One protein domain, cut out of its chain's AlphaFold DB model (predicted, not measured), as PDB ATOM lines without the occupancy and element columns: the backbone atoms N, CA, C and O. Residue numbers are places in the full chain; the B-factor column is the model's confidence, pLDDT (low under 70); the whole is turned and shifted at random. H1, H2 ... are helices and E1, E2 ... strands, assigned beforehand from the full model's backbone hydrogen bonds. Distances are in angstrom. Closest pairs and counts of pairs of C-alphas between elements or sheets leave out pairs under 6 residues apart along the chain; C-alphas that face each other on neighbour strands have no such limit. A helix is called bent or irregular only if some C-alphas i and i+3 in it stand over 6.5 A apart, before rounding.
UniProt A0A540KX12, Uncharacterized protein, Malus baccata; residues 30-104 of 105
ATOM      1  N   CYS A  30     -49.409  20.211 -31.121       91.94
ATOM      2  CA  CYS A  30     -49.620  19.576 -29.828       91.94
ATOM      3  C   CYS A  30     -49.426  18.073 -30.008       91.94
ATOM      4  O   CYS A  30     -50.235  17.412 -30.666       91.94
ATOM      5  N   LEU A  31     -48.317  17.550 -29.488       91.12
ATOM      6  CA  LEU A  31     -47.930  16.156 -29.645       91.12
ATOM      7  C   LEU A  31     -48.086  15.420 -28.318       91.12
ATOM      8  O   LEU A  31     -47.707  15.901 -27.246       91.12
ATOM      9  N   ARG A  32     -48.655  14.220 -28.404       89.31
ATOM     10  CA  ARG A  32     -48.892  13.339 -27.261       89.31
ATOM     11  C   ARG A  32     -47.672  12.466 -26.983       89.31
ATOM     12  O   ARG A  32     -47.717  11.254 -27.181       89.31
ATOM     13  N   THR A  33     -46.581  13.113 -26.604       89.81
ATOM     14  CA  THR A  33     -45.283  12.491 -26.327       89.81
ATOM     15  C   THR A  33     -44.481  13.362 -25.356       89.81
ATOM     16  O   THR A  33     -44.953  14.421 -24.932       89.81
ATOM     17  N   CYS A  34     -43.277  12.925 -25.003       90.62
ATOM     18  CA  CYS A  34     -42.285  13.698 -24.264       90.62
ATOM     19  C   CYS A  34     -40.909  13.617 -24.940       90.62
ATOM     20  O   CYS A  34     -40.684  12.813 -25.851       90.62
ATOM     21  N   ARG A  35     -39.996  14.500 -24.527       91.00
ATOM     22  CA  ARG A  35     -38.693  14.687 -25.179       91.00
ATOM     23  C   ARG A  35     -37.809  13.441 -25.065       91.00
ATOM     24  O   ARG A  35     -37.013  13.181 -25.955       91.00
ATOM     25  N   GLU A  36     -37.976  12.654 -24.012       91.50
ATOM     26  CA  GLU A  36     -37.221  11.425 -23.757       91.50
ATOM     27  C   GLU A  36     -37.456  10.349 -24.823       91.50
ATOM     28  O   GLU A  36     -36.564   9.544 -25.073       91.50
ATOM     29  N   PHE A  37     -38.636  10.333 -25.453       88.94
ATOM     30  CA  PHE A  37     -38.960   9.381 -26.519       88.94
ATOM     31  C   PHE A  37     -38.761   9.971 -27.916       88.94
ATOM     32  O   PHE A  37     -38.298   9.272 -28.807       88.94
ATOM     33  N   GLU A  38     -39.129  11.240 -28.118       91.75
ATOM     34  CA  GLU A  38     -39.275  11.841 -29.457       91.75
ATOM     35  C   GLU A  38     -38.544  13.193 -29.584       91.75
ATOM     36  O   GLU A  38     -38.951  14.062 -30.355       91.75
ATOM     37  N   GLY A  39     -37.488  13.419 -28.795       91.44
ATOM     38  CA  GLY A  39     -36.779  14.702 -28.722       91.44
ATOM     39  C   GLY A  39     -36.221  15.183 -30.062       91.44
ATOM     40  O   GLY A  39     -36.495  16.312 -30.462       91.44
ATOM     41  N   ASP A  40     -35.532  14.307 -30.794       94.31
ATOM     42  CA  ASP A  40     -34.966  14.642 -32.109       94.31
ATOM     43  C   ASP A  40     -36.060  15.002 -33.127       94.31
ATOM     44  O   ASP A  40     -35.898  15.901 -33.956       94.31
ATOM     45  N   PHE A  41     -37.211  14.326 -33.050       92.62
ATOM     46  CA  PHE A  41     -38.354  14.611 -33.912       92.62
ATOM     47  C   PHE A  41     -39.009  15.949 -33.559       92.62
ATOM     48  O   PHE A  41     -39.366  16.717 -34.452       92.62
ATOM     49  N   TYR A  42     -39.127  16.253 -32.265       91.31
ATOM     50  CA  TYR A  42     -39.544  17.567 -31.786       91.31
ATOM     51  C   TYR A  42     -38.626  18.672 -32.340       91.31
ATOM     52  O   TYR A  42     -39.133  19.630 -32.926       91.31
ATOM     53  N   ASP A  43     -37.300  18.515 -32.217       93.94
ATOM     54  CA  ASP A  43     -36.336  19.548 -32.618       93.94
ATOM     55  C   ASP A  43     -36.388  19.752 -34.147       93.94
ATOM     56  O   ASP A  43     -36.378  20.883 -34.639       93.94
ATOM     57  N   TYR A  44     -36.554  18.665 -34.912       95.00
ATOM     58  CA  TYR A  44     -36.792  18.724 -36.356       95.00
ATOM     59  C   TYR A  44     -38.078  19.482 -36.719       95.00
ATOM     60  O   TYR A  44     -38.064  20.315 -37.626       95.00
ATOM     61  N   LEU A  45     -39.198  19.208 -36.042       93.38
ATOM     62  CA  LEU A  45     -40.472  19.869 -36.334       93.38
ATOM     63  C   LEU A  45     -40.422  21.366 -36.026       93.38
ATOM     64  O   LEU A  45     -40.892  22.170 -36.834       93.38
ATOM     65  N   GLU A  46     -39.840  21.741 -34.890       92.56
ATOM     66  CA  GLU A  46     -39.676  23.143 -34.509       92.56
ATOM     67  C   GLU A  46     -38.783  23.880 -35.519       92.56
ATOM     68  O   GLU A  46     -39.167  24.937 -36.025       92.56
ATOM     69  N   ALA A  47     -37.657  23.277 -35.920       95.31
ATOM     70  CA  ALA A  47     -36.761  23.840 -36.926       95.31
ATOM     71  C   ALA A  47     -37.409  23.946 -38.320       95.31
ATOM     72  O   ALA A  47     -37.229  24.946 -39.011       95.31
ATOM     73  N   GLN A  48     -38.180  22.946 -38.747       94.19
ATOM     74  CA  GLN A  48     -38.758  22.926 -40.091       94.19
ATOM     75  C   GLN A  48     -39.954  23.868 -40.233       94.19
ATOM     76  O   GLN A  48     -40.123  24.522 -41.263       94.19
ATOM     77  N   PHE A  49     -40.821  23.913 -39.222       92.50
ATOM     78  CA  PHE A  49     -42.069  24.666 -39.303       92.50
ATOM     79  C   PHE A  49     -41.990  26.041 -38.652       92.50
ATOM     80  O   PHE A  49     -42.874  26.852 -38.920       92.50
ATOM     81  N   GLN A  50     -40.957  26.315 -37.845       95.31
ATOM     82  CA  GLN A  50     -40.785  27.577 -37.117       95.31
ATOM     83  C   GLN A  50     -42.031  27.922 -36.282       95.31
ATOM     84  O   GLN A  50     -42.474  29.069 -36.223       95.31
ATOM     85  N   LYS A  51     -42.631  26.892 -35.674       94.88
ATOM     86  CA  LYS A  51     -43.847  26.975 -34.859       94.88
ATOM     87  C   LYS A  51     -43.614  26.293 -33.517       94.88
ATOM     88  O   LYS A  51     -42.938  25.263 -33.498       94.88
ATOM     89  N   PRO A  52     -44.233  26.787 -32.432       94.75
ATOM     90  CA  PRO A  52     -44.182  26.117 -31.143       94.75
ATOM     91  C   PRO A  52     -44.670  24.671 -31.244       94.75
ATOM     92  O   PRO A  52     -45.737  24.396 -31.807       94.75
ATOM     93  N   VAL A  53     -43.913  23.753 -30.653       94.62
ATOM     94  CA  VAL A  53     -44.316  22.359 -30.470       94.62
ATOM     95  C   VAL A  53     -44.551  22.137 -28.976       94.62
ATOM     96  O   VAL A  53     -43.682  22.350 -28.143       94.62
ATOM     97  N   LEU A  54     -45.762  21.739 -28.607       93.19
ATOM     98  CA  LEU A  54     -46.170  21.500 -27.229       93.19
ATOM     99  C   LEU A  54     -46.211  19.996 -26.984       93.19
ATOM    100  O   LEU A  54     -47.021  19.275 -27.574       93.19
ATOM    101  N   LEU A  55     -45.332  19.525 -26.106       91.81
ATOM    102  CA  LEU A  55     -45.302  18.138 -25.664       91.81
ATOM    103  C   LEU A  55     -46.225  17.990 -24.456       91.81
ATOM    104  O   LEU A  55     -45.969  18.551 -23.394       91.81
ATOM    105  N   THR A  56     -47.315  17.244 -24.618       89.50
ATOM    106  CA  THR A  56     -48.309  17.041 -23.543       89.50
ATOM    107  C   THR A  56     -47.946  15.910 -22.584       89.50
ATOM    108  O   THR A  56     -48.715  15.593 -21.678       89.50
ATOM    109  N   GLY A  57     -46.760  15.325 -22.760       85.31
ATOM    110  CA  GLY A  57     -46.312  14.153 -22.031       85.31
ATOM    111  C   GLY A  57     -46.894  12.862 -22.607       85.31
ATOM    112  O   GLY A  57     -47.778  12.877 -23.475       85.31
ATOM    113  N   PRO A  58     -46.409  11.706 -22.132       77.06
ATOM    114  CA  PRO A  58     -47.071  10.455 -22.424       77.06
ATOM    115  C   PRO A  58     -48.424  10.495 -21.707       77.06
ATOM    116  O   PRO A  58     -48.494  10.642 -20.487       77.06
ATOM    117  N   VAL A  59     -49.525  10.382 -22.453       66.69
ATOM    118  CA  VAL A  59     -50.857  10.210 -21.849       66.69
ATOM    119  C   VAL A  59     -50.951   8.767 -21.360       66.69
ATOM    120  O   VAL A  59     -51.621   7.918 -21.943       66.69
ATOM    121  N   LEU A  60     -50.201   8.483 -20.300       61.44
ATOM    122  CA  LEU A  60     -50.369   7.327 -19.442       61.44
ATOM    123  C   LEU A  60     -51.534   7.690 -18.531       61.44
ATOM    124  O   LEU A  60     -51.348   8.391 -17.547       61.44
ATOM    125  N   SER A  61     -52.744   7.334 -18.968       56.34
ATOM    126  CA  SER A  61     -54.009   7.394 -18.229       56.34
ATOM    127  C   SER A  61     -53.978   8.239 -16.946       56.34
ATOM    128  O   SER A  61     -53.857   7.713 -15.846       56.34
ATOM    129  N   LEU A  62     -54.175   9.553 -17.087       51.62
ATOM    130  CA  LEU A  62     -54.456  10.501 -15.993       51.62
ATOM    131  C   LEU A  62     -55.829  10.259 -15.324       51.62
ATOM    132  O   LEU A  62     -56.337  11.118 -14.598       51.62
ATOM    133  N   GLU A  63     -56.462   9.108 -15.569       55.56
ATOM    134  CA  GLU A  63     -57.670   8.724 -14.853       55.56
ATOM    135  C   GLU A  63     -57.297   8.235 -13.452       55.56
ATOM    136  O   GLU A  63     -56.552   7.278 -13.255       55.56
ATOM    137  N   LYS A  64     -57.817   8.973 -12.474       57.03
ATOM    138  CA  LYS A  64     -57.657   8.762 -11.041       57.03
ATOM    139  C   LYS A  64     -58.093   7.347 -10.643       57.03
ATOM    140  O   LYS A  64     -59.276   7.027 -10.714       57.03
ATOM    141  N   GLY A  65     -57.143   6.577 -10.116       58.47
ATOM    142  CA  GLY A  65     -57.375   5.326  -9.395       58.47
ATOM    143  C   GLY A  65     -57.574   4.102 -10.295       58.47
ATOM    144  O   GLY A  65     -57.983   4.234 -11.449       58.47
ATOM    145  N   PRO A  66     -57.284   2.891  -9.788       58.69
ATOM    146  CA  PRO A  66     -57.529   1.678 -10.548       58.69
ATOM    147  C   PRO A  66     -59.030   1.581 -10.823       58.69
ATOM    148  O   PRO A  66     -59.829   1.395  -9.905       58.69
ATOM    149  N   LYS A  67     -59.430   1.685 -12.095       62.91
ATOM    150  CA  LYS A  67     -60.672   1.040 -12.523       62.91
ATOM    151  C   LYS A  67     -60.461  -0.442 -12.240       62.91
ATOM    152  O   LYS A  67     -59.650  -1.080 -12.908       62.91
ATOM    153  N   LEU A  68     -61.097  -0.933 -11.177       71.94
ATOM    154  CA  LEU A  68     -61.053  -2.341 -10.806       71.94
ATOM    155  C   LEU A  68     -61.444  -3.158 -12.039       71.94
ATOM    156  O   LEU A  68     -62.475  -2.893 -12.660       71.94
ATOM    157  N   LEU A  69     -60.574  -4.097 -12.417       79.38
ATOM    158  CA  LEU A  69     -60.909  -5.105 -13.417       79.38
ATOM    159  C   LEU A  69     -62.171  -5.837 -12.954       79.38
ATOM    160  O   LEU A  69     -62.386  -6.011 -11.753       79.38
ATOM    161  N   GLU A  70     -62.997  -6.278 -13.901       88.94
ATOM    162  CA  GLU A  70     -64.070  -7.214 -13.567       88.94
ATOM    163  C   GLU A  70     -63.461  -8.435 -12.862       88.94
ATOM    164  O   GLU A  70     -62.404  -8.924 -13.271       88.94
ATOM    165  N   GLU A  71     -64.138  -8.928 -11.827       88.31
ATOM    166  CA  GLU A  71     -63.651  -9.984 -10.927       88.31
ATOM    167  C   GLU A  71     -63.113 -11.204 -11.689       88.31
ATOM    168  O   GLU A  71     -61.988 -11.634 -11.458       88.31
ATOM    169  N   ARG A  72     -63.830 -11.657 -12.728       91.81
ATOM    170  CA  ARG A  72     -63.400 -12.776 -13.583       91.81
ATOM    171  C   ARG A  72     -62.012 -12.570 -14.200       91.81
ATOM    172  O   ARG A  72     -61.257 -13.528 -14.338       91.81
ATOM    173  N   TRP A  73     -61.697 -11.354 -14.642       90.62
ATOM    174  CA  TRP A  73     -60.395 -11.066 -15.240       90.62
ATOM    175  C   TRP A  73     -59.318 -10.953 -14.168       90.62
ATOM    176  O   TRP A  73     -58.224 -11.466 -14.375       90.62
ATOM    177  N   ALA A  74     -59.631 -10.336 -13.026       89.31
ATOM    178  CA  ALA A  74     -58.713 -10.265 -11.893       89.31
ATOM    179  C   ALA A  74     -58.298 -11.667 -11.414       89.31
ATOM    180  O   ALA A  74     -57.103 -11.937 -11.305       89.31
ATOM    181  N   ASP A  75     -59.263 -12.573 -11.241       91.56
ATOM    182  CA  ASP A  75     -59.019 -13.960 -10.835       91.56
ATOM    183  C   ASP A  75     -58.205 -14.732 -11.881       91.56
ATOM    184  O   ASP A  75     -57.288 -15.477 -11.538       91.56
ATOM    185  N   TRP A  76     -58.502 -14.533 -13.170       92.12
ATOM    186  CA  TRP A  76     -57.758 -15.181 -14.250       92.12
ATOM    187  C   TRP A  76     -56.298 -14.714 -14.297       92.12
ATOM    188  O   TRP A  76     -55.396 -15.545 -14.399       92.12
ATOM    189  N   PHE A  77     -56.043 -13.406 -14.167       90.44
ATOM    190  CA  PHE A  77     -54.680 -12.865 -14.140       90.44
ATOM    191  C   PHE A  77     -53.906 -13.272 -12.880       90.44
ATOM    192  O   PHE A  77     -52.696 -13.474 -12.962       90.44
ATOM    193  N   ALA A  78     -54.580 -13.436 -11.737       90.56
ATOM    194  CA  ALA A  78     -53.951 -13.855 -10.482       90.56
ATOM    195  C   ALA A  78     -53.347 -15.272 -10.537       90.56
ATOM    196  O   ALA A  78     -52.509 -15.610  -9.703       90.56
ATOM    197  N   GLY A  79     -53.741 -16.096 -11.515       93.50
ATOM    198  CA  GLY A  79     -53.194 -17.439 -11.720       93.50
ATOM    199  C   GLY A  79     -51.815 -17.491 -12.393       93.50
ATOM    200  O   GLY A  79     -51.225 -18.568 -12.453       93.50
ATOM    201  N   PHE A  80     -51.298 -16.370 -12.906       93.81
ATOM    202  CA  PHE A  80     -50.023 -16.308 -13.628       93.81
ATOM    203  C   PHE A  80     -48.920 -15.648 -12.793       93.81
ATOM    204  O   PHE A  80     -49.169 -14.740 -12.001       93.81
ATOM    205  N   GLU A  81     -47.668 -16.064 -13.008       95.06
ATOM    206  CA  GLU A  81     -46.511 -15.404 -12.397       95.06
ATOM    207  C   GLU A  81     -46.337 -13.983 -12.958       95.06
ATOM    208  O   GLU A  81     -46.573 -13.726 -14.146       95.06
ATOM    209  N   ALA A  82     -45.899 -13.045 -12.118       93.56
ATOM    210  CA  ALA A  82     -45.630 -11.677 -12.543       93.56
ATOM    211  C   ALA A  82     -44.621 -11.646 -13.707       93.56
ATOM    212  O   ALA A  82     -43.545 -12.228 -13.632       93.56
ATOM    213  N   GLY A  83     -44.976 -10.959 -14.797       91.75
ATOM    214  CA  GLY A  83     -44.131 -10.856 -15.993       91.75
ATOM    215  C   GLY A  83     -44.156 -12.075 -16.927       91.75
ATOM    216  O   GLY A  83     -43.496 -12.039 -17.959       91.75
ATOM    217  N   SER A  84     -44.930 -13.121 -16.618       94.12
ATOM    218  CA  SER A  84     -45.031 -14.323 -17.469       94.12
ATOM    219  C   SER A  84     -46.049 -14.205 -18.609       94.12
ATOM    220  O   SER A  84     -46.032 -14.998 -19.550       94.12
ATOM    221  N   MET A  85     -46.946 -13.221 -18.543       90.31
ATOM    222  CA  MET A  85     -48.043 -13.077 -19.491       90.31
ATOM    223  C   MET A  85     -47.739 -12.043 -20.579       90.31
ATOM    224  O   MET A  85     -47.353 -10.908 -20.294       90.31
ATOM    225  N   VAL A  86     -48.011 -12.415 -21.829       90.25
ATOM    226  CA  VAL A  86     -47.905 -11.529 -22.992       90.25
ATOM    227  C   VAL A  86     -49.282 -10.973 -23.349       90.25
ATOM    228  O   VAL A  86     -50.205 -11.722 -23.663       90.25
ATOM    229  N   PHE A  87     -49.421  -9.647 -23.333       87.50
ATOM    230  CA  PHE A  87     -50.612  -8.965 -23.838       87.50
ATOM    231  C   PHE A  87     -50.450  -8.657 -25.330       87.50
ATOM    232  O   PHE A  87     -49.541  -7.923 -25.719       87.50
ATOM    233  N   CYS A  88     -51.342  -9.198 -26.160       88.50
ATOM    234  CA  CYS A  88     -51.334  -9.001 -27.607       88.50
ATOM    235  C   CYS A  88     -52.600  -8.253 -28.049       88.50
ATOM    236  O   CYS A  88     -53.714  -8.751 -27.886       88.50
ATOM    237  N   ALA A  89     -52.438  -7.047 -28.599       86.94
ATOM    238  CA  ALA A  89     -53.535  -6.223 -29.099       86.94
ATOM    239  C   ALA A  89     -53.087  -5.393 -30.309       86.94
ATOM    240  O   ALA A  89     -52.010  -4.806 -30.305       86.94
ATOM    241  N   PHE A  90     -53.949  -5.293 -31.324       85.94
ATOM    242  CA  PHE A  90     -53.621  -4.685 -32.625       85.94
ATOM    243  C   PHE A  90     -54.385  -3.383 -32.909       85.94
ATOM    244  O   PHE A  90     -54.485  -2.921 -34.046       85.94
ATOM    245  N   GLY A  91     -54.934  -2.771 -31.859       83.31
ATOM    246  CA  GLY A  91     -55.760  -1.572 -31.966       83.31
ATOM    247  C   GLY A  91     -57.163  -1.850 -32.515       83.31
ATOM    248  O   GLY A  91     -57.525  -2.966 -32.868       83.31
ATOM    249  N   SER A  92     -57.990  -0.809 -32.559       81.06
ATOM    250  CA  SER A  92     -59.411  -0.914 -32.923       81.06
ATOM    251  C   SER A  92     -59.689  -0.842 -34.426       81.06
ATOM    252  O   SER A  92     -60.821  -1.051 -34.854       81.06
ATOM    253  N   GLN A  93     -58.684  -0.489 -35.229       76.69
ATOM    254  CA  GLN A  93     -58.849  -0.202 -36.657       76.69
ATOM    255  C   GLN A  93     -58.457  -1.368 -37.567       76.69
ATOM    256  O   GLN A  93     -58.789  -1.342 -38.751       76.69
ATOM    257  N   TRP A  94     -57.755  -2.367 -37.035       70.12
ATOM    258  CA  TRP A  94     -57.220  -3.480 -37.809       70.12
ATOM    259  C   TRP A  94     -57.972  -4.763 -37.470       70.12
ATOM    260  O   TRP A  94     -57.985  -5.205 -36.325       70.12
ATOM    261  N   ALA A  95     -58.594  -5.360 -38.486       78.44
ATOM    262  CA  ALA A  95     -59.194  -6.684 -38.408       78.44
ATOM    263  C   ALA A  95     -58.445  -7.599 -39.380       78.44
ATOM    264  O   ALA A  95     -58.448  -7.359 -40.587       78.44
ATOM    265  N   PHE A  96     -57.774  -8.619 -38.849       79.31
ATOM    266  CA  PHE A  96     -57.046  -9.582 -39.668       79.31
ATOM    267  C   PHE A  96     -58.008 -10.508 -40.407       79.31
ATOM    268  O   PHE A  96     -59.046 -10.910 -39.878       79.31
ATOM    269  N   GLY A  97     -57.622 -10.904 -41.621       85.44
ATOM    270  CA  GLY A  97     -58.189 -12.097 -42.242       85.44
ATOM    271  C   GLY A  97     -57.802 -13.343 -41.439       85.44
ATOM    272  O   GLY A  97     -56.753 -13.364 -40.794       85.44
ATOM    273  N   LYS A  98     -58.631 -14.392 -41.490       84.94
ATOM    274  CA  LYS A  98     -58.417 -15.631 -40.721       84.94
ATOM    275  C   LYS A  98     -57.003 -16.198 -40.903       84.94
ATOM    276  O   LYS A  98     -56.346 -16.504 -39.915       84.94
ATOM    277  N   ASP A  99     -56.530 -16.260 -42.144       88.75
ATOM    278  CA  ASP A  99     -55.227 -16.845 -42.477       88.75
ATOM    279  C   ASP A  99     -54.060 -16.013 -41.920       88.75
ATOM    280  O   ASP A  99     -53.060 -16.563 -41.468       88.75
ATOM    281  N   GLN A 100     -54.203 -14.682 -41.878       85.06
ATOM    282  CA  GLN A 100     -53.204 -13.793 -41.274       85.06
ATOM    283  C   GLN A 100     -53.171 -13.929 -39.753       85.06
ATOM    284  O   GLN A 100     -52.099 -13.895 -39.159       85.06
ATOM    285  N   PHE A 101     -54.338 -14.097 -39.125       85.81
ATOM    286  CA  PHE A 101     -54.414 -14.271 -37.679       85.81
ATOM    287  C   PHE A 101     -53.809 -15.605 -37.230       85.81
ATOM    288  O   PHE A 101     -53.127 -15.656 -36.216       85.81
ATOM    289  N   GLN A 102     -54.006 -16.674 -38.004       85.94
ATOM    290  CA  GLN A 102     -53.445 -17.992 -37.696       85.94
ATOM    291  C   GLN A 102     -51.913 -18.017 -37.696       85.94
ATOM    292  O   GLN A 102     -51.340 -18.808 -36.962       85.94
ATOM    293  N   GLY A 103     -51.255 -17.153 -38.473       82.31
ATOM    294  CA  GLY A 103     -49.792 -17.045 -38.485       82.31
ATOM    295  C   GLY A 103     -49.186 -16.299 -37.288       82.31
ATOM    296  O   GLY A 103     -47.966 -16.227 -37.191       82.31
ATOM    297  N   LEU A 104     -50.010 -15.714 -36.410       77.62
ATOM    298  CA  LEU A 104     -49.559 -15.035 -35.187       77.62
ATOM    299  C   LEU A 104     -49.479 -15.980 -33.974       77.62
ATOM    300  O   LEU A 104     -48.981 -15.559 -32.930       77.62
TER     301      LEU A 104
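This is residues 30 to 104 of the 105 residues of an uncharacterized protein of Malus baccata (UniProt A0A540KX12). The model is a small head at one end of a long, open trail of chain: H1 with the short strand E1 folded back beside it makes the head, and after it the chain wanders off through loops that hold two short helices, H2 and H3, far from the head and from each other. No helix touches another, and the trail has no packed core; residues 61 to 68, 78 to 84 and 89 to 103, for instance, stand free. The printed part has 75 residues with three named helices and one named strand, in the order H1, E1, H2, H3, and under half of the residues, 31, are in these named elements; by class it is mostly helix. It is extended, with a radius of gyration of the C-alphas of 19.3 A, and flat, with spans of 52 by 39 by 21 A.

Residues 30 to 31, at the beginning of the printed part, pair in parallel with residues 54 to 55 of E1, residues 53 to 55. E1 pairs with no named strand. The closest C-alphas of E1 and H1, residues 35 to 49, are those of Val 53 and Glu 46, 6.2 A apart, and their centres are 9.0 A apart. H2, residues 71 to 78, is apart from H1 and from E1. H3, residues 98 to 102, is apart from H1, E1 and H2. In H2 and H3 every O i to N i+4 pair is within hydrogen-bond range, and in H1 9 of 11 are.

H1 begins at C-alpha 35, at (-38.693, 14.687, -25.179), and measures 17.6 A from first to last C-alpha. It is irregular: C-alphas 37 and 40 are 8.7 A apart. A tight link of 3 residues joins it to E1, from Val 53 to Leu 55. H2 begins at C-alpha 71, at (-63.651, -9.984, -10.927), and is 10.5 A long. H3 runs from Lys 98 to Gln 102 and ends at C-alpha 102, at (-53.445, -17.992, -37.696).

The two C-alphas farthest apart are those of Gln 50 and Gly 79, 53.2 A; the first and last printed, Cys 30 and Leu 104, are 35.0 A apart. The printed part has no cut. Two links are long: E1 to H2, with 15 residues, and H2 to H3, with 19. The mean pLDDT of the printed part is 85.2; residues 59 to 67, within the link from E1 to H2, are under 70.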